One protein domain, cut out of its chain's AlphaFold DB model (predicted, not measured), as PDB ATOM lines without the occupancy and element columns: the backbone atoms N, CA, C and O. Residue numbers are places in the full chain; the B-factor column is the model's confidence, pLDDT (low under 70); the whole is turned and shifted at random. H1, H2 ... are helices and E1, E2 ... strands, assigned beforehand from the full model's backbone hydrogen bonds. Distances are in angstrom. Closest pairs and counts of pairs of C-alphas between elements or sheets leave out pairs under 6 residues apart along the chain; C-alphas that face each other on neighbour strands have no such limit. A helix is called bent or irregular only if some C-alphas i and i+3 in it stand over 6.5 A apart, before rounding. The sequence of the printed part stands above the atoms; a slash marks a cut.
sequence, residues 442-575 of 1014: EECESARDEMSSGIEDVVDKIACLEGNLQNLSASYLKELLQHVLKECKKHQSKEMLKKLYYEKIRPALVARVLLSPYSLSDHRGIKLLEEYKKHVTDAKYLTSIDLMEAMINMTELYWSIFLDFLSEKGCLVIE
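This is residues 442 to 575 of the 1014 residues of the protein "Hypothetical protein" of Miscanthus lutarioriparius (UniProt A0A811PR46). A loose helical hairpin, H1 and H2, reaches away from a small body in which the short H5 is near the middle, H3 packs on H5, and H6 is near both. A tiny sheet, E1 and E2, joins this body, H4 is at the end far from the hairpin, and residues 463 to 479 stick out at the hairpin's turn. The printed part has 134 residues with six named helices and two named strands, in the order H1 H2 H3 H4 E1 H5 H6 E2; the sheet, E1 beside E2, is parallel and the class is mostly helix. The whole is loose, with a radius of gyration of the C-alphas of 19.4 A, and elongated, spanning 59 by 34 by 24 A.

Look first at E1, residues 541 to 543, and E2, residues 572 to 574, parallel neighbours at 37 degrees; N 542 and O 572 are within hydrogen-bond range at 2.9 A, as are N 574 and O 542 at 2.8 A. With H5, residues 544 to 552, and H6, residues 557 to 568, they form a strand-helix-strand unit, two parallel strands with helices between, and its crossover is right-handed. H3, residues 494 to 511, touches H5 with residues 497 to 501 alone, about perpendicular at 85 degrees; the closest C-alphas, Leu 497 and Met 548, are 6.4 A apart. H6 is close to H3 but not clearly touching, at 7.5 A between the closest C-alphas, Leu 509 and Leu 563. H4, residues 523 to 532, touches no helix; its closest C-alpha to E1, that of Leu 529, is 7.9 A from that of Tyr 541. H1, residues 442 to 463, and H2, residues 474 to 491, form a hairpin and touch, at a shallow tilt of 18 degrees, opposite ways; the closest C-alphas, Met 451 and His 491, are 7.2 A apart. Every O i to N i+4 pair is within hydrogen-bond range in H4 and H5, against 14 of 18 in H1, 11 of 14 in H2 and in H3, and 7 of 8 in H6.

Find C-alpha 541 at (-36.716, -15.321, 201.864), where E1 begins its 7.1 A; E2 is 6.4 A long and ends at C-alpha 574, (-42.226, -15.116, 206.230). H1 begins at C-alpha 442, (-39.953, 11.108, 214.494), and runs 27.4 A with a kink of 53 degrees near residue 453. H2 is 26.8 A long, H3 23.8 A, H6 17.9 A, H4 14.1 A and H5 12.0 A. H3 has a kink of 48 degrees near residue 501. H3 and H6 are irregular, but only just: C-alphas 503 and 506 are 6.9 A apart, and C-alphas 557 and 560 are 6.8 A apart.

The two C-alphas farthest apart, Asn 468 and Arg 524, are 60.9 A apart. The printed part has no cut, and the link from H3 to H4, 11 residues, is long. Look for pLDDT under 70 at residues 442 to 474, 524 to 526 and 528 to 539; the mean of the printed part is 70.8.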
ATOM      1  N   GLU A 442     -39.440  10.825 213.146       38.12
ATOM      2  CA  GLU A 442     -39.953  11.108 214.494       38.12
ATOM      3  C   GLU A 442     -40.563   9.866 215.184       38.12
ATOM      4  O   GLU A 442     -40.375   9.653 216.380       38.12
ATOM      5  N   GLU A 443     -41.279   8.999 214.456       43.22
ATOM      6  CA  GLU A 443     -41.814   7.744 215.017       43.22
ATOM      7  C   GLU A 443     -40.716   6.719 215.328       43.22
ATOM      8  O   GLU A 443     -40.873   5.893 216.238       43.22
ATOM      9  N   CYS A 444     -39.615   6.768 214.580       38.59
ATOM     10  CA  CYS A 444     -38.392   6.026 214.863       38.59
ATOM     11  C   CYS A 444     -37.587   6.664 216.004       38.59
ATOM     12  O   CYS A 444     -37.042   5.946 216.834       38.59
ATOM     13  N   GLU A 445     -37.571   7.990 216.136       36.75
ATOM     14  CA  GLU A 445     -36.989   8.678 217.295       36.75
ATOM     15  C   GLU A 445     -37.762   8.345 218.582       36.75
ATOM     16  O   GLU A 445     -37.156   7.965 219.574       36.75
ATOM     17  N   SER A 446     -39.093   8.268 218.545       39.19
ATOM     18  CA  SER A 446     -39.884   7.785 219.688       39.19
ATOM     19  C   SER A 446     -39.663   6.294 220.024       39.19
ATOM     20  O   SER A 446     -39.741   5.920 221.193       39.19
ATOM     21  N   ALA A 447     -39.387   5.420 219.041       39.50
ATOM     22  CA  ALA A 447     -38.988   4.024 219.321       39.50
ATOM     23  C   ALA A 447     -37.560   3.933 219.873       39.50
ATOM     24  O   ALA A 447     -37.292   3.123 220.764       39.50
ATOM     25  N   ARG A 448     -36.667   4.780 219.355       41.88
ATOM     26  CA  ARG A 448     -35.330   4.986 219.888       41.88
ATOM     27  C   ARG A 448     -35.440   5.382 221.350       41.88
ATOM     28  O   ARG A 448     -34.920   4.620 222.138       41.88
ATOM     29  N   ASP A 449     -36.159   6.433 221.728       38.22
ATOM     30  CA  ASP A 449     -36.211   6.945 223.108       38.22
ATOM     31  C   ASP A 449     -36.733   5.916 224.137       38.22
ATOM     32  O   ASP A 449     -36.152   5.775 225.217       38.22
ATOM     33  N   GLU A 450     -37.764   5.121 223.804       45.56
ATOM     34  CA  GLU A 450     -38.236   4.025 224.679       45.56
ATOM     35  C   GLU A 450     -37.190   2.908 224.866       45.56
ATOM     36  O   GLU A 450     -37.132   2.291 225.928       45.56
ATOM     37  N   MET A 451     -36.356   2.639 223.854       41.41
ATOM     38  CA  MET A 451     -35.290   1.627 223.912       41.41
ATOM     39  C   MET A 451     -33.966   2.203 224.454       41.41
ATOM     40  O   MET A 451     -33.196   1.488 225.087       41.41
ATOM     41  N   SER A 452     -33.698   3.484 224.199       42.97
ATOM     42  CA  SER A 452     -32.496   4.231 224.568       42.97
ATOM     43  C   SER A 452     -32.526   4.616 226.035       42.97
ATOM     44  O   SER A 452     -31.528   4.430 226.705       42.97
ATOM     45  N   SER A 453     -33.647   5.082 226.586       41.84
ATOM     46  CA  SER A 453     -33.689   5.570 227.976       41.84
ATOM     47  C   SER A 453     -33.265   4.520 229.020       41.84
ATOM     48  O   SER A 453     -32.592   4.858 229.990       41.84
ATOM     49  N   GLY A 454     -33.566   3.235 228.798       43.38
ATOM     50  CA  GLY A 454     -33.099   2.113 229.634       43.38
ATOM     51  C   GLY A 454     -31.673   1.619 229.340       43.38
ATOM     52  O   GLY A 454     -31.247   0.610 229.902       43.38
ATOM     53  N   ILE A 455     -30.957   2.281 228.431       43.84
ATOM     54  CA  ILE A 455     -29.671   1.860 227.857       43.84
ATOM     55  C   ILE A 455     -28.629   2.975 227.928       43.84
ATOM     56  O   ILE A 455     -27.492   2.701 228.285       43.84
ATOM     57  N   GLU A 456     -29.009   4.217 227.656       46.66
ATOM     58  CA  GLU A 456     -28.260   5.432 227.962       46.66
ATOM     59  C   GLU A 456     -28.052   5.508 229.478       46.66
ATOM     60  O   GLU A 456     -26.914   5.603 229.905       46.66
ATOM     61  N   ASP A 457     -29.060   5.202 230.308       45.22
ATOM     62  CA  ASP A 457     -28.877   4.982 231.756       45.22
ATOM     63  C   ASP A 457     -27.794   3.927 232.092       45.22
ATOM     64  O   ASP A 457     -27.061   4.073 233.069       45.22
ATOM     65  N   VAL A 458     -27.635   2.879 231.273       46.25
ATOM     66  CA  VAL A 458     -26.591   1.851 231.450       46.25
ATOM     67  C   VAL A 458     -25.233   2.334 230.926       46.25
ATOM     68  O   VAL A 458     -24.224   2.134 231.597       46.25
ATOM     69  N   VAL A 459     -25.188   2.987 229.764       49.72
ATOM     70  CA  VAL A 459     -23.985   3.543 229.117       49.72
ATOM     71  C   VAL A 459     -23.408   4.710 229.922       49.72
ATOM     72  O   VAL A 459     -22.194   4.776 230.111       49.72
ATOM     73  N   ASP A 460     -24.258   5.554 230.495       48.00
ATOM     74  CA  ASP A 460     -23.893   6.662 231.370       48.00
ATOM     75  C   ASP A 460     -23.436   6.135 232.731       48.00
ATOM     76  O   ASP A 460     -22.381   6.538 233.210       48.00
ATOM     77  N   LYS A 461     -24.094   5.118 233.310       47.72
ATOM     78  CA  LYS A 461     -23.529   4.379 234.462       47.72
ATOM     79  C   LYS A 461     -22.200   3.691 234.141       47.72
ATOM     80  O   LYS A 461     -21.437   3.406 235.055       47.72
ATOM     81  N   ILE A 462     -21.900   3.429 232.870       46.19
ATOM     82  CA  ILE A 462     -20.642   2.841 232.385       46.19
ATOM     83  C   ILE A 462     -19.561   3.904 232.110       46.19
ATOM     84  O   ILE A 462     -18.368   3.572 232.171       46.19
ATOM     85  N   ALA A 463     -19.960   5.150 231.833       45.81
ATOM     86  CA  ALA A 463     -19.103   6.302 231.551       45.81
ATOM     87  C   ALA A 463     -18.794   7.137 232.808       45.81
ATOM     88  O   ALA A 463     -17.631   7.454 233.041       45.81
ATOM     89  N   CYS A 464     -19.790   7.388 233.665       41.84
ATOM     90  CA  CYS A 464     -19.690   8.075 234.963       41.84
ATOM     91  C   CYS A 464     -18.955   7.264 236.049       41.84
ATOM     92  O   CYS A 464     -18.909   7.663 237.211       41.84
ATOM     93  N   LEU A 465     -18.362   6.122 235.691       43.31
ATOM     94  CA  LEU A 465     -17.414   5.404 236.539       43.31
ATOM     95  C   LEU A 465     -16.050   6.094 236.478       43.31
ATOM     96  O   LEU A 465     -15.101   5.589 235.875       43.31
ATOM     97  N   GLU A 466     -15.971   7.254 237.129       42.78
ATOM     98  CA  GLU A 466     -14.759   8.060 237.298       42.78
ATOM     99  C   GLU A 466     -13.762   7.408 238.276       42.78
ATOM    100  O   GLU A 466     -13.422   7.925 239.338       42.78
ATOM    101  N   GLY A 467     -13.259   6.239 237.891       37.78
ATOM    102  CA  GLY A 467     -12.044   5.640 238.420       37.78
ATOM    103  C   GLY A 467     -11.117   5.353 237.247       37.78
ATOM    104  O   GLY A 467     -11.404   4.438 236.480       37.78
ATOM    105  N   ASN A 468     -10.052   6.157 237.101       38.88
ATOM    106  CA  ASN A 468      -9.048   6.114 236.021       38.88
ATOM    107  C   ASN A 468      -8.981   4.753 235.309       38.88
ATOM    108  O   ASN A 468      -8.557   3.778 235.928       38.88
ATOM    109  N   LEU A 469      -9.314   4.675 234.010       45.94
ATOM    110  CA  LEU A 469      -9.388   3.385 233.295       45.94
ATOM    111  C   LEU A 469      -8.052   2.612 233.235       45.94
ATOM    112  O   LEU A 469      -8.046   1.417 232.959       45.94
ATOM    113  N   GLN A 470      -6.937   3.266 233.570       45.47
ATOM    114  CA  GLN A 470      -5.622   2.654 233.805       45.47
ATOM    115  C   GLN A 470      -5.582   1.721 235.039       45.47
ATOM    116  O   GLN A 470      -4.686   0.891 235.143       45.47
ATOM    117  N   ASN A 471      -6.557   1.836 235.949       46.56
ATOM    118  CA  ASN A 471      -6.691   1.070 237.193       46.56
ATOM    119  C   ASN A 471      -7.910   0.120 237.190       46.56
ATOM    120  O   ASN A 471      -8.300  -0.366 238.254       46.56
ATOM    121  N   LEU A 472      -8.541  -0.152 236.037       58.06
ATOM    122  CA  LEU A 472      -9.657  -1.103 235.979       58.06
ATOM    123  C   LEU A 472      -9.172  -2.510 236.367       58.06
ATOM    124  O   LEU A 472      -8.365  -3.116 235.661       58.06
ATOM    125  N   SER A 473      -9.687  -3.056 237.470       63.34
ATOM    126  CA  SER A 473      -9.365  -4.427 237.856       63.34
ATOM    127  C   SER A 473     -10.047  -5.435 236.925       63.34
ATOM    128  O   SER A 473     -11.174  -5.245 236.456       63.34
ATOM    129  N   ALA A 474      -9.361  -6.550 236.684       69.88
ATOM    130  CA  ALA A 474      -9.836  -7.640 235.838       69.88
ATOM    131  C   ALA A 474     -11.198  -8.219 236.277       69.88
ATOM    132  O   ALA A 474     -11.996  -8.632 235.433       69.88
ATOM    133  N   SER A 475     -11.482  -8.227 237.587       70.12
ATOM    134  CA  SER A 475     -12.783  -8.622 238.139       70.12
ATOM    135  C   SER A 475     -13.874  -7.602 237.813       70.12
ATOM    136  O   SER A 475     -14.941  -7.987 237.336       70.12
ATOM    137  N   TYR A 476     -13.584  -6.308 237.980       70.25
ATOM    138  CA  TYR A 476     -14.553  -5.238 237.756       70.25
ATOM    139  C   TYR A 476     -15.037  -5.178 236.301       70.25
ATOM    140  O   TYR A 476     -16.231  -5.038 236.045       70.25
ATOM    141  N   LEU A 477     -14.139  -5.389 235.329       74.50
ATOM    142  CA  LEU A 477     -14.529  -5.494 233.918       74.50
ATOM    143  C   LEU A 477     -15.508  -6.659 233.667       74.50
ATOM    144  O   LEU A 477     -16.410  -6.541 232.836       74.50
ATOM    145  N   LYS A 478     -15.350  -7.785 234.378       79.19
ATOM    146  CA  LYS A 478     -16.212  -8.964 234.212       79.19
ATOM    147  C   LYS A 478     -17.587  -8.771 234.858       79.19
ATOM    148  O   LYS A 478     -18.583  -9.170 234.260       79.19
ATOM    149  N   GLU A 479     -17.652  -8.110 236.013       76.50
ATOM    150  CA  GLU A 479     -18.909  -7.668 236.636       76.50
ATOM    151  C   GLU A 479     -19.661  -6.678 235.731       76.50
ATOM    152  O   GLU A 479     -20.859  -6.842 235.486       76.50
ATOM    153  N   LEU A 480     -18.944  -5.706 235.151       75.25
ATOM    154  CA  LEU A 480     -19.508  -4.731 234.218       75.25
ATOM    155  C   LEU A 480     -20.093  -5.408 232.970       75.25
ATOM    156  O   LEU A 480     -21.229  -5.124 232.592       75.25
ATOM    157  N   LEU A 481     -19.361  -6.352 232.362       81.94
ATOM    158  CA  LEU A 481     -19.862  -7.122 231.220       81.94
ATOM    159  C   LEU A 481     -21.116  -7.932 231.587       81.94
ATOM    160  O   LEU A 481     -22.078  -7.935 230.823       81.94
ATOM    161  N   GLN A 482     -21.146  -8.589 232.752       83.31
ATOM    162  CA  GLN A 482     -22.333  -9.331 233.199       83.31
ATOM    163  C   GLN A 482     -23.560  -8.422 233.361       83.31
ATOM    164  O   GLN A 482     -24.667  -8.831 233.005       83.31
ATOM    165  N   HIS A 483     -23.374  -7.187 233.839       78.06
ATOM    166  CA  HIS A 483     -24.444  -6.194 233.905       78.06
ATOM    167  C   HIS A 483     -24.948  -5.817 232.502       78.06
ATOM    168  O   HIS A 483     -26.139  -5.949 232.227       78.06
ATOM    169  N   VAL A 484     -24.048  -5.446 231.583       76.62
ATOM    170  CA  VAL A 484     -24.408  -5.084 230.198       76.62
ATOM    171  C   VAL A 484     -25.137  -6.221 229.481       76.62
ATOM    172  O   VAL A 484     -26.177  -5.992 228.866       76.62
ATOM    173  N   LEU A 485     -24.638  -7.456 229.589       83.56
ATOM    174  CA  LEU A 485     -25.264  -8.631 228.978       83.56
ATOM    175  C   LEU A 485     -26.675  -8.879 229.521       83.56
ATOM    176  O   LEU A 485     -27.580  -9.207 228.751       83.56
ATOM    177  N   LYS A 486     -26.892  -8.699 230.829       82.19
ATOM    178  CA  LYS A 486     -28.212  -8.850 231.455       82.19
ATOM    179  C   LYS A 486     -29.220  -7.829 230.921       82.19
ATOM    180  O   LYS A 486     -30.365  -8.194 230.663       82.19
ATOM    181  N   GLU A 487     -28.802  -6.580 230.741       74.56
ATOM    182  CA  GLU A 487     -29.676  -5.505 230.263       74.56
ATOM    183  C   GLU A 487     -29.927  -5.595 228.749       74.56
ATOM    184  O   GLU A 487     -31.074  -5.493 228.307       74.56
ATOM    185  N   CYS A 488     -28.916  -5.935 227.944       75.69
ATOM    186  CA  CYS A 488     -29.094  -6.173 226.505       75.69
ATOM    187  C   CYS A 488     -30.052  -7.345 226.224       75.69
ATOM    188  O   CYS A 488     -30.878  -7.258 225.316       75.69
ATOM    189  N   LYS A 489     -30.028  -8.407 227.045       80.62
ATOM    190  CA  LYS A 489     -30.964  -9.543 226.933       80.62
ATOM    191  C   LYS A 489     -32.437  -9.178 227.142       80.62
ATOM    192  O   LYS A 489     -33.295  -9.887 226.623       80.62
ATOM    193  N   LYS A 490     -32.757  -8.093 227.861       77.31
ATOM    194  CA  LYS A 490     -34.147  -7.606 227.984       77.31
ATOM    195  C   LYS A 490     -34.631  -7.016 226.661       77.31
ATOM    196  O   LYS A 490     -35.692  -7.388 226.167       77.31
ATOM    197  N   HIS A 491     -33.817  -6.147 226.070       70.38
ATOM    198  CA  HIS A 491     -34.121  -5.435 224.827       70.38
ATOM    199  C   HIS A 491     -34.112  -6.370 223.604       70.38
ATOM    200  O   HIS A 491     -34.944  -6.235 222.712       70.38
ATOM    201  N   GLN A 492     -33.251  -7.395 223.612       75.56
ATOM    202  CA  GLN A 492     -33.227  -8.479 222.621       75.56
ATOM    203  C   GLN A 492     -34.237  -9.613 222.904       75.56
ATOM    204  O   GLN A 492     -34.187 -10.653 222.245       75.56
ATOM    205  N   SER A 493     -35.145  -9.467 223.878       83.12
ATOM    206  CA  SER A 493     -36.131 -10.515 224.172       83.12
ATOM    207  C   SER A 493     -37.098 -10.725 223.003       83.12
ATOM    208  O   SER A 493     -37.567  -9.781 222.363       83.12
ATOM    209  N   LYS A 494     -37.429 -11.990 222.732       86.25
ATOM    210  CA  LYS A 494     -38.306 -12.404 221.626       86.25
ATOM    211  C   LYS A 494     -39.702 -11.785 221.737       86.25
ATOM    212  O   LYS A 494     -40.340 -11.509 220.727       86.25
ATOM    213  N   GLU A 495     -40.146 -11.521 222.956       86.50
ATOM    214  CA  GLU A 495     -41.406 -10.876 223.308       86.50
ATOM    215  C   GLU A 495     -41.385  -9.381 222.941       86.50
ATOM    216  O   GLU A 495     -42.328  -8.898 222.312       86.50
ATOM    217  N   MET A 496     -40.291  -8.671 223.245       84.44
ATOM    218  CA  MET A 496     -40.100  -7.263 222.867       84.44
ATOM    219  C   MET A 496     -39.952  -7.103 221.347       84.44
ATOM    220  O   MET A 496     -40.620  -6.260 220.747       84.44
ATOM    221  N   LEU A 497     -39.159  -7.967 220.701       87.50
ATOM    222  CA  LEU A 497     -39.024  -7.991 219.240       87.50
ATOM    223  C   LEU A 497     -40.369  -8.273 218.551       87.50
ATOM    224  O   LEU A 497     -40.697  -7.608 217.568       87.50
ATOM    225  N   LYS A 498     -41.181  -9.200 219.086       90.44
ATOM    226  CA  LYS A 498     -42.554  -9.457 218.612       90.44
ATOM    227  C   LYS A 498     -43.444  -8.224 218.739       90.44
ATOM    228  O   LYS A 498     -44.098  -7.875 217.759       90.44
ATOM    229  N   LYS A 499     -43.458  -7.557 219.901       86.62
ATOM    230  CA  LYS A 499     -44.229  -6.319 220.123       86.62
ATOM    231  C   LYS A 499     -43.870  -5.265 219.066       86.62
ATOM    232  O   LYS A 499     -44.728  -4.862 218.282       86.62
ATOM    233  N   LEU A 500     -42.584  -4.916 218.974       85.50
ATOM    234  CA  LEU A 500     -42.060  -3.914 218.039       85.50
ATOM    235  C   LEU A 500     -42.355  -4.263 216.571       85.50
ATOM    236  O   LEU A 500     -42.702  -3.385 215.778       85.50
ATOM    237  N   TYR A 501     -42.268  -5.545 216.205       90.62
ATOM    238  CA  TYR A 501     -42.625  -6.005 214.867       90.62
ATOM    239  C   TYR A 501     -44.102  -5.764 214.548       90.62
ATOM    240  O   TYR A 501     -44.397  -5.159 213.521       90.62
ATOM    241  N   TYR A 502     -45.031  -6.221 215.394       89.62
ATOM    242  CA  TYR A 502     -46.465  -6.093 215.107       89.62
ATOM    243  C   TYR A 502     -46.944  -4.636 215.134       89.62
ATOM    244  O   TYR A 502     -47.820  -4.288 214.343       89.62
ATOM    245  N   GLU A 503     -46.349  -3.795 215.984       85.88
ATOM    246  CA  GLU A 503     -46.691  -2.374 216.114       85.88
ATOM    247  C   GLU A 503     -46.097  -1.509 214.992       85.88
ATOM    248  O   GLU A 503     -46.833  -0.744 214.370       85.88
ATOM    249  N   LYS A 504     -44.790  -1.629 214.703       83.69
ATOM    250  CA  LYS A 504     -44.062  -0.692 213.821       83.69
ATOM    251  C   LYS A 504     -43.616  -1.295 212.482       83.69
ATOM    252  O   LYS A 504     -43.783  -0.663 211.440       83.69
ATOM    253  N   ILE A 505     -43.081  -2.520 212.460       89.25
ATOM    254  CA  ILE A 505     -42.432  -3.067 211.247       89.25
ATOM    255  C   ILE A 505     -43.425  -3.753 210.296       89.25
ATOM    256  O   ILE A 505     -43.363  -3.576 209.077       89.25
ATOM    257  N   ARG A 506     -44.391  -4.507 210.825       90.12
ATOM    258  CA  ARG A 506     -45.375  -5.255 210.032       90.12
ATOM    259  C   ARG A 506     -46.251  -4.359 209.143       90.12
ATOM    260  O   ARG A 506     -46.428  -4.729 207.980       90.12
ATOM    261  N   PRO A 507     -46.752  -3.185 209.585       87.62
ATOM    262  CA  PRO A 507     -47.440  -2.247 208.692       87.62
ATOM    263  C   PRO A 507     -46.559  -1.799 207.516       87.62
ATOM    264  O   PRO A 507     -47.016  -1.777 206.371       87.62
ATOM    265  N   ALA A 508     -45.272  -1.532 207.768       84.62
ATOM    266  CA  ALA A 508     -44.309  -1.127 206.745       84.62
ATOM    267  C   ALA A 508     -43.980  -2.251 205.737       84.62
ATOM    268  O   ALA A 508     -43.744  -1.956 204.562       84.62
ATOM    269  N   LEU A 509     -44.015  -3.523 206.159       87.94
ATOM    270  CA  LEU A 509     -43.908  -4.700 205.281       87.94
ATOM    271  C   LEU A 509     -45.167  -4.908 204.426       87.94
ATOM    272  O   LEU A 509     -45.051  -5.212 203.239       87.94
ATOM    273  N   VAL A 510     -46.362  -4.718 204.999       85.50
ATOM    274  CA  VAL A 510     -47.640  -4.783 204.263       85.50
ATOM    275  C   VAL A 510     -47.690  -3.700 203.184       85.50
ATOM    276  O   VAL A 510     -47.980  -4.007 202.029       85.50
ATOM    277  N   ALA A 511     -47.332  -2.457 203.522       83.38
ATOM    278  CA  ALA A 511     -47.314  -1.331 202.585       83.38
ATOM    279  C   ALA A 511     -46.335  -1.525 201.406       83.38
ATOM    280  O   ALA A 511     -46.579  -1.018 200.311       83.38
ATOM    281  N   ARG A 512     -45.248  -2.281 201.613       83.88
ATOM    282  CA  ARG A 512     -44.256  -2.643 200.583       83.88
ATOM    283  C   ARG A 512     -44.543  -3.976 199.876       83.88
ATOM    284  O   ARG A 512     -43.805  -4.346 198.969       83.88
ATOM    285  N   VAL A 513     -45.608  -4.687 200.266       84.75
ATOM    286  CA  VAL A 513     -45.983  -6.025 199.764       84.75
ATOM    287  C   VAL A 513     -44.858  -7.065 199.955       84.75
ATOM    288  O   VAL A 513     -44.611  -7.904 199.094       84.75
ATOM    289  N   LEU A 514     -44.165  -7.005 201.101       86.31
ATOM    290  CA  LEU A 514     -43.027  -7.882 201.427       86.31
ATOM    291  C   LEU A 514     -43.397  -9.110 202.267       86.31
ATOM    292  O   LEU A 514     -42.546  -9.970 202.472       86.31
ATOM    293  N   LEU A 515     -44.631  -9.222 202.768       87.94
ATOM    294  CA  LEU A 515     -45.049 -10.417 203.509       87.94
ATOM    295  C   LEU A 515     -45.295 -11.603 202.565       87.94
ATOM    296  O   LEU A 515     -46.044 -11.502 201.592       87.94
ATOM    297  N   SER A 516     -44.703 -12.750 202.895       83.88
ATOM    298  CA  SER A 516     -44.971 -14.027 202.236       83.88
ATOM    299  C   SER A 516     -46.425 -14.471 202.464       83.88
ATOM    300  O   SER A 516     -46.888 -14.467 203.606       83.88
ATOM    301  N   PRO A 517     -47.138 -14.957 201.430       74.56
ATOM    302  CA  PRO A 517     -48.454 -15.577 201.584       74.56
ATOM    303  C   PRO A 517     -48.391 -17.028 202.107       74.56
ATOM    304  O   PRO A 517     -49.431 -17.675 202.213       74.56
ATOM    305  N   TYR A 518     -47.193 -17.555 202.394       75.69
ATOM    306  CA  TYR A 518     -46.959 -18.919 202.883       75.69
ATOM    307  C   TYR A 518     -46.133 -18.914 204.173       75.69
ATOM    308  O   TYR A 518     -45.112 -18.227 204.248       75.69
ATOM    309  N   SER A 519     -46.537 -19.731 205.146       76.50
ATOM    310  CA  SER A 519     -45.766 -20.024 206.364       76.50
ATOM    311  C   SER A 519     -44.708 -21.112 206.111       76.50
ATOM    312  O   SER A 519     -44.853 -21.922 205.194       76.50
ATOM    313  N   LEU A 520     -43.685 -21.210 206.969       71.19
ATOM    314  CA  LEU A 520     -42.803 -22.387 207.022       71.19
ATOM    315  C   LEU A 520     -43.528 -23.654 207.520       71.19
ATOM    316  O   LEU A 520     -43.002 -24.750 207.369       71.19
ATOM    317  N   SER A 521     -44.752 -23.530 208.049       70.12
ATOM    318  CA  SER A 521     -45.644 -24.665 208.342       70.12
ATOM    319  C   SER A 521     -46.447 -25.163 207.125       70.12
ATOM    320  O   SER A 521     -46.962 -26.282 207.137       70.12
ATOM    321  N   ASP A 522     -46.549 -24.372 206.049       76.44
ATOM    322  CA  ASP A 522     -47.283 -24.744 204.836       76.44
ATOM    323  C   ASP A 522     -46.443 -25.704 203.983       76.44
ATOM    324  O   ASP A 522     -45.382 -25.333 203.481       76.44
ATOM    325  N   HIS A 523     -46.954 -26.901 203.676       73.25
ATOM    326  CA  HIS A 523     -46.264 -27.854 202.788       73.25
ATOM    327  C   HIS A 523     -45.938 -27.274 201.391       73.25
ATOM    328  O   HIS A 523     -45.014 -27.730 200.718       73.25
ATOM    329  N   ARG A 524     -46.674 -26.238 200.957       68.06
ATOM    330  CA  ARG A 524     -46.388 -25.466 199.734       68.06
ATOM    331  C   ARG A 524     -45.269 -24.435 199.924       68.06
ATOM    332  O   ARG A 524     -44.457 -24.283 199.019       68.06
ATOM    333  N   GLY A 525     -45.204 -23.777 201.083       69.44
ATOM    334  CA  GLY A 525     -44.121 -22.857 201.443       69.44
ATOM    335  C   GLY A 525     -42.791 -23.592 201.616       69.44
ATOM    336  O   GLY A 525     -41.792 -23.186 201.028       69.44
ATOM    337  N   ILE A 526     -42.807 -24.732 202.317       69.94
ATOM    338  CA  ILE A 526     -41.646 -25.621 202.486       69.94
ATOM    339  C   ILE A 526     -41.084 -26.038 201.121       69.94
ATOM    340  O   ILE A 526     -39.910 -25.806 200.853       69.94
ATOM    341  N   LYS A 527     -41.918 -26.579 200.221       71.12
ATOM    342  CA  LYS A 527     -41.474 -27.003 198.879       71.12
ATOM    343  C   LYS A 527     -40.913 -25.855 198.041       71.12
ATOM    344  O   LYS A 527     -39.859 -26.015 197.435       71.12
ATOM    345  N   LEU A 528     -41.567 -24.692 198.054       68.69
ATOM    346  CA  LEU A 528     -41.084 -23.501 197.351       68.69
ATOM    347  C   LEU A 528     -39.714 -23.042 197.882       68.69
ATOM    348  O   LEU A 528     -38.848 -22.660 197.098       68.69
ATOM    349  N   LEU A 529     -39.496 -23.128 199.198       68.12
ATOM    350  CA  LEU A 529     -38.219 -22.822 199.843       68.12
ATOM    351  C   LEU A 529     -37.140 -23.885 199.550       68.12
ATOM    352  O   LEU A 529     -35.975 -23.537 199.362       68.12
ATOM    353  N   GLU A 530     -37.499 -25.169 199.495       69.94
ATOM    354  CA  GLU A 530     -36.595 -26.273 199.143       69.94
ATOM    355  C   GLU A 530     -36.153 -26.240 197.676       69.94
ATOM    356  O   GLU A 530     -35.012 -26.586 197.379       69.94
ATOM    357  N   GLU A 531     -37.032 -25.852 196.750       66.88
ATOM    358  CA  GLU A 531     -36.678 -25.591 195.349       66.88
ATOM    359  C   GLU A 531     -35.804 -24.338 195.236       66.88
ATOM    360  O   GLU A 531     -34.747 -24.372 194.608       66.88
ATOM    361  N   TYR A 532     -36.181 -23.258 195.924       65.50
ATOM    362  CA  TYR A 532     -35.402 -22.024 195.991       65.50
ATOM    363  C   TYR A 532     -33.954 -22.265 196.475       65.50
ATOM    364  O   TYR A 532     -33.009 -21.838 195.808       65.50
ATOM    365  N   LYS A 533     -33.764 -23.022 197.570       66.69
ATOM    366  CA  LYS A 533     -32.443 -23.353 198.151       66.69
ATOM    367  C   LYS A 533     -31.521 -24.151 197.213       66.69
ATOM    368  O   LYS A 533     -30.333 -24.255 197.500       66.69
ATOM    369  N   LYS A 534     -32.036 -24.718 196.115       64.56
ATOM    370  CA  LYS A 534     -31.257 -25.471 195.111       64.56
ATOM    371  C   LYS A 534     -30.805 -24.615 193.922       64.56
ATOM    372  O   LYS A 534     -29.994 -25.085 193.127       64.56
ATOM    373  N   HIS A 535     -31.344 -23.403 193.763       54.28
ATOM    374  CA  HIS A 535     -31.266 -22.658 192.498       54.28
ATOM    375  C   HIS A 535     -30.899 -21.169 192.625       54.28
ATOM    376  O   HIS A 535     -30.798 -20.496 191.599       54.28
ATOM    377  N   VAL A 536     -30.710 -20.630 193.834       53.31
ATOM    378  CA  VAL A 536     -30.395 -19.205 194.050       53.31
ATOM    379  C   VAL A 536     -29.371 -19.036 195.178       53.31
ATOM    380  O   VAL A 536     -29.511 -19.650 196.232       53.31
ATOM    381  N   THR A 537     -28.365 -18.183 194.963       53.53
ATOM    382  CA  THR A 537     -27.343 -17.798 195.958       53.53
ATOM    383  C   THR A 537     -27.834 -16.732 196.942       53.53
ATOM    384  O   THR A 537     -27.510 -16.781 198.125       53.53
ATOM    385  N   ASP A 538     -28.634 -15.784 196.454       57.59
ATOM    386  CA  ASP A 538     -28.979 -14.543 197.151       57.59
ATOM    387  C   ASP A 538     -30.339 -14.658 197.857       57.59
ATOM    388  O   ASP A 538     -31.355 -14.917 197.208       57.59
ATOM    389  N   ALA A 539     -30.368 -14.433 199.177       60.12
ATOM    390  CA  ALA A 539     -31.524 -14.649 200.054       60.12
ATOM    391  C   ALA A 539     -32.817 -13.915 199.619       60.12
ATOM    392  O   ALA A 539     -33.032 -12.751 199.959       60.12
ATOM    393  N   LYS A 540     -33.734 -14.623 198.940       71.88
ATOM    394  CA  LYS A 540     -35.089 -14.123 198.592       71.88
ATOM    395  C   LYS A 540     -36.152 -14.355 199.669       71.88
ATOM    396  O   LYS A 540     -37.280 -13.899 199.502       71.88
ATOM    397  N   TYR A 541     -35.814 -15.061 200.744       78.69
ATOM    398  CA  TYR A 541     -36.716 -15.321 201.864       78.69
ATOM    399  C   TYR A 541     -36.020 -15.062 203.194       78.69
ATOM    400  O   TYR A 541     -34.858 -15.428 203.378       78.69
ATOM    401  N   LEU A 542     -36.769 -14.465 204.112       87.00
ATOM    402  CA  LEU A 542     -36.358 -14.059 205.449       87.00
ATOM    403  C   LEU A 542     -37.466 -14.435 206.443       87.00
ATOM    404  O   LEU A 542     -38.615 -14.572 206.031       87.00
ATOM    405  N   THR A 543     -37.172 -14.594 207.732       89.00
ATOM    406  CA  THR A 543     -38.212 -14.772 208.770       89.00
ATOM    407  C   THR A 543     -38.385 -13.505 209.600       89.00
ATOM    408  O   THR A 543     -37.510 -12.640 209.590       89.00
ATOM    409  N   SER A 544     -39.490 -13.369 210.338       90.38
ATOM    410  CA  SER A 544     -39.677 -12.224 211.240       90.38
ATOM    411  C   SER A 544     -38.608 -12.167 212.334       90.38
ATOM    412  O   SER A 544     -38.174 -11.070 212.677       90.38
ATOM    413  N   ILE A 545     -38.117 -13.311 212.830       88.00
ATOM    414  CA  ILE A 545     -36.972 -13.324 213.755       88.00
ATOM    415  C   ILE A 545     -35.671 -12.870 213.074       88.00
ATOM    416  O   ILE A 545     -35.036 -11.947 213.577       88.00
ATOM    417  N   ASP A 546     -35.315 -13.416 211.901       87.44
ATOM    418  CA  ASP A 546     -34.098 -13.005 211.177       87.44
ATOM    419  C   ASP A 546     -34.137 -11.507 210.782       87.44
ATOM    420  O   ASP A 546     -33.119 -10.816 210.822       87.44
ATOM    421  N   LEU A 547     -35.318 -10.985 210.417       90.19
ATOM    422  CA  LEU A 547     -35.535  -9.566 210.119       90.19
ATOM    423  C   LEU A 547     -35.299  -8.693 211.355       90.19
ATOM    424  O   LEU A 547     -34.575  -7.702 211.280       90.19
ATOM    425  N   MET A 548     -35.919  -9.036 212.486       89.56
ATOM    426  CA  MET A 548     -35.830  -8.210 213.689       89.56
ATOM    427  C   MET A 548     -34.446  -8.281 214.337       89.56
ATOM    428  O   MET A 548     -33.972  -7.255 214.821       89.56
ATOM    429  N   GLU A 549     -33.754  -9.425 214.268       85.38
ATOM    430  CA  GLU A 549     -32.334  -9.516 214.632       85.38
ATOM    431  C   GLU A 549     -31.446  -8.651 213.721       85.38
ATOM    432  O   GLU A 549     -30.483  -8.054 214.201       85.38
ATOM    433  N   ALA A 550     -31.760  -8.510 212.429       85.62
ATOM    434  CA  ALA A 550     -31.041  -7.578 211.560       85.62
ATOM    435  C   ALA A 550     -31.310  -6.109 211.942       85.62
ATOM    436  O   ALA A 550     -30.373  -5.322 212.083       85.62
ATOM    437  N   MET A 551     -32.580  -5.743 212.141       85.94
ATOM    438  CA  MET A 551     -32.998  -4.356 212.375       85.94
ATOM    439  C   MET A 551     -32.578  -3.821 213.753       85.94
ATOM    440  O   MET A 551     -32.129  -2.680 213.841       85.94
ATOM    441  N   ILE A 552     -32.633  -4.618 214.826       84.50
ATOM    442  CA  ILE A 552     -32.242  -4.142 216.169       84.50
ATOM    443  C   ILE A 552     -30.740  -3.811 216.290       84.50
ATOM    444  O   ILE A 552     -30.353  -3.014 217.142       84.50
ATOM    445  N   ASN A 553     -29.898  -4.364 215.412       81.69
ATOM    446  CA  ASN A 553     -28.449  -4.124 215.377       81.69
ATOM    447  C   ASN A 553     -28.035  -2.909 214.510       81.69
ATOM    448  O   ASN A 553     -26.845  -2.689 214.279       81.69
ATOM    449  N   MET A 554     -28.993  -2.109 214.029       77.75
ATOM    450  CA  MET A 554     -28.751  -0.861 213.292       77.75
ATOM    451  C   MET A 554     -29.572   0.310 213.865       77.75
ATOM    452  O   MET A 554     -30.569   0.114 214.569       77.75
ATOM    453  N   THR A 555     -29.145   1.544 213.573       74.25
ATOM    454  CA  THR A 555     -29.920   2.753 213.892       74.25
ATOM    455  C   THR A 555     -31.179   2.830 213.031       74.25
ATOM    456  O   THR A 555     -31.202   2.384 211.883       74.25
ATOM    457  N   GLU A 556     -32.243   3.423 213.575       72.88
ATOM    458  CA  GLU A 556     -33.567   3.402 212.933       72.88
ATOM    459  C   GLU A 556     -33.631   4.232 211.644       72.88
ATOM    460  O   GLU A 556     -34.408   3.928 210.742       72.88
ATOM    461  N   LEU A 557     -32.710   5.189 211.488       71.81
ATOM    462  CA  LEU A 557     -32.465   5.920 210.240       71.81
ATOM    463  C   LEU A 557     -32.188   4.987 209.043       71.81
ATOM    464  O   LEU A 557     -32.518   5.330 207.910       71.81
ATOM    465  N   TYR A 558     -31.620   3.798 209.280       77.50
ATOM    466  CA  TYR A 558     -31.396   2.788 208.243       77.50
ATOM    467  C   TYR A 558     -32.553   1.788 208.092       77.50
ATOM    468  O   TYR A 558     -32.542   1.018 207.136       77.50
ATOM    469  N   TRP A 559     -33.572   1.778 208.964       85.06
ATOM    470  CA  TRP A 559     -34.679   0.811 208.882       85.06
ATOM    471  C   TRP A 559     -35.527   0.998 207.623       85.06
ATOM    472  O   TRP A 559     -35.849   0.024 206.948       85.06
ATOM    473  N   SER A 560     -35.850   2.244 207.271       80.88
ATOM    474  CA  SER A 560     -36.561   2.574 206.030       80.88
ATOM    475  C   SER A 560     -35.756   2.149 204.796       80.88
ATOM    476  O   SER A 560     -36.272   1.424 203.947       80.88
ATOM    477  N   ILE A 561     -34.469   2.507 204.765       82.75
ATOM    478  CA  ILE A 561     -33.505   2.168 203.707       82.75
ATOM    479  C   ILE A 561     -33.350   0.644 203.565       82.75
ATOM    480  O   ILE A 561     -33.313   0.126 202.452       82.75
ATOM    481  N   PHE A 562     -33.303  -0.092 204.677       85.12
ATOM    482  CA  PHE A 562     -33.197  -1.549 204.690       85.12
ATOM    483  C   PHE A 562     -34.476  -2.227 204.176       85.12
ATOM    484  O   PHE A 562     -34.395  -3.139 203.355       85.12
ATOM    485  N   LEU A 563     -35.660  -1.756 204.581       87.00
ATOM    486  CA  LEU A 563     -36.938  -2.252 204.055       87.00
ATOM    487  C   LEU A 563     -37.120  -1.933 202.559       87.00
ATOM    488  O   LEU A 563     -37.694  -2.741 201.828       87.00
ATOM    489  N   ASP A 564     -36.613  -0.791 202.089       82.94
ATOM    490  CA  ASP A 564     -36.597  -0.442 200.664       82.94
ATOM    491  C   ASP A 564     -35.610  -1.327 199.882       82.94
ATOM    492  O   ASP A 564     -35.984  -1.883 198.850       82.94
ATOM    493  N   PHE A 565     -34.410  -1.586 200.417       84.12
ATOM    494  CA  PHE A 565     -33.449  -2.551 199.862       84.12
ATOM    495  C   PHE A 565     -34.033  -3.971 199.755       84.12
ATOM    496  O   PHE A 565     -33.877  -4.622 198.721       84.12
ATOM    497  N   LEU A 566     -34.754  -4.456 200.774       85.25
ATOM    498  CA  LEU A 566     -35.448  -5.749 200.699       85.25
ATOM    499  C   LEU A 566     -36.497  -5.762 199.570       85.25
ATOM    500  O   LEU A 566     -36.657  -6.785 198.906       85.25
ATOM    501  N   SER A 567     -37.149  -4.626 199.294       83.00
ATOM    502  CA  SER A 567     -38.064  -4.469 198.157       83.00
ATOM    503  C   SER A 567     -37.337  -4.480 196.807       83.00
ATOM    504  O   SER A 567     -37.754  -5.208 195.906       83.00
ATOM    505  N   GLU A 568     -36.207  -3.778 196.674       80.81
ATOM    506  CA  GLU A 568     -35.370  -3.797 195.462       80.81
ATOM    507  C   GLU A 568     -34.797  -5.189 195.153       80.81
ATOM    508  O   GLU A 568     -34.692  -5.575 193.988       80.81
ATOM    509  N   LYS A 569     -34.453  -5.975 196.182       80.50
ATOM    510  CA  LYS A 569     -33.997  -7.368 196.031       80.50
ATOM    511  C   LYS A 569     -35.139  -8.381 195.891       80.50
ATOM    512  O   LYS A 569     -34.872  -9.549 195.605       80.50
ATOM    513  N   GLY A 570     -36.395  -7.965 196.068       76.75
ATOM    514  CA  GLY A 570     -37.561  -8.854 196.042       76.75
ATOM    515  C   GLY A 570     -37.540  -9.916 197.147       76.75
ATOM    516  O   GLY A 570     -37.969 -11.046 196.916       76.75
ATOM    517  N   CYS A 571     -36.995  -9.578 198.318       84.62
ATOM    518  CA  CYS A 571     -36.897 -10.471 199.467       84.62
ATOM    519  C   CYS A 571     -38.210 -10.470 200.266       84.62
ATOM    520  O   CYS A 571     -38.682  -9.415 200.694       84.62
ATOM    521  N   LEU A 572     -38.802 -11.650 200.466       85.56
ATOM    522  CA  LEU A 572     -40.070 -11.822 201.172       85.56
ATOM    523  C   LEU A 572     -39.858 -12.265 202.624       85.56
ATOM    524  O   LEU A 572     -39.151 -13.234 202.902       85.56
ATOM    525  N   VAL A 573     -40.541 -11.592 203.546       89.44
ATOM    526  CA  VAL A 573     -40.561 -11.912 204.975       89.44
ATOM    527  C   VAL A 573     -41.685 -12.905 205.256       89.44
ATOM    528  O   VAL A 573     -42.865 -12.614 205.060       89.44
ATOM    529  N   ILE A 574     -41.319 -14.089 205.726       88.94
ATOM    530  CA  ILE A 574     -42.226 -15.116 206.230       88.94
ATOM    531  C   ILE A 574     -42.498 -14.832 207.707       88.94
ATOM    532  O   ILE A 574     -41.561 -14.668 208.488       88.94
ATOM    533  N   GLU A 575     -43.774 -14.802 208.100       89.38
ATOM    534  CA  GLU A 575     -44.166 -14.624 209.502       89.38
ATOM    535  C   GLU A 575     -43.898 -15.903 210.316       89.38
ATOM    536  O   GLU A 575     -44.795 -16.704 210.582       89.38
TER     537      GLU A 575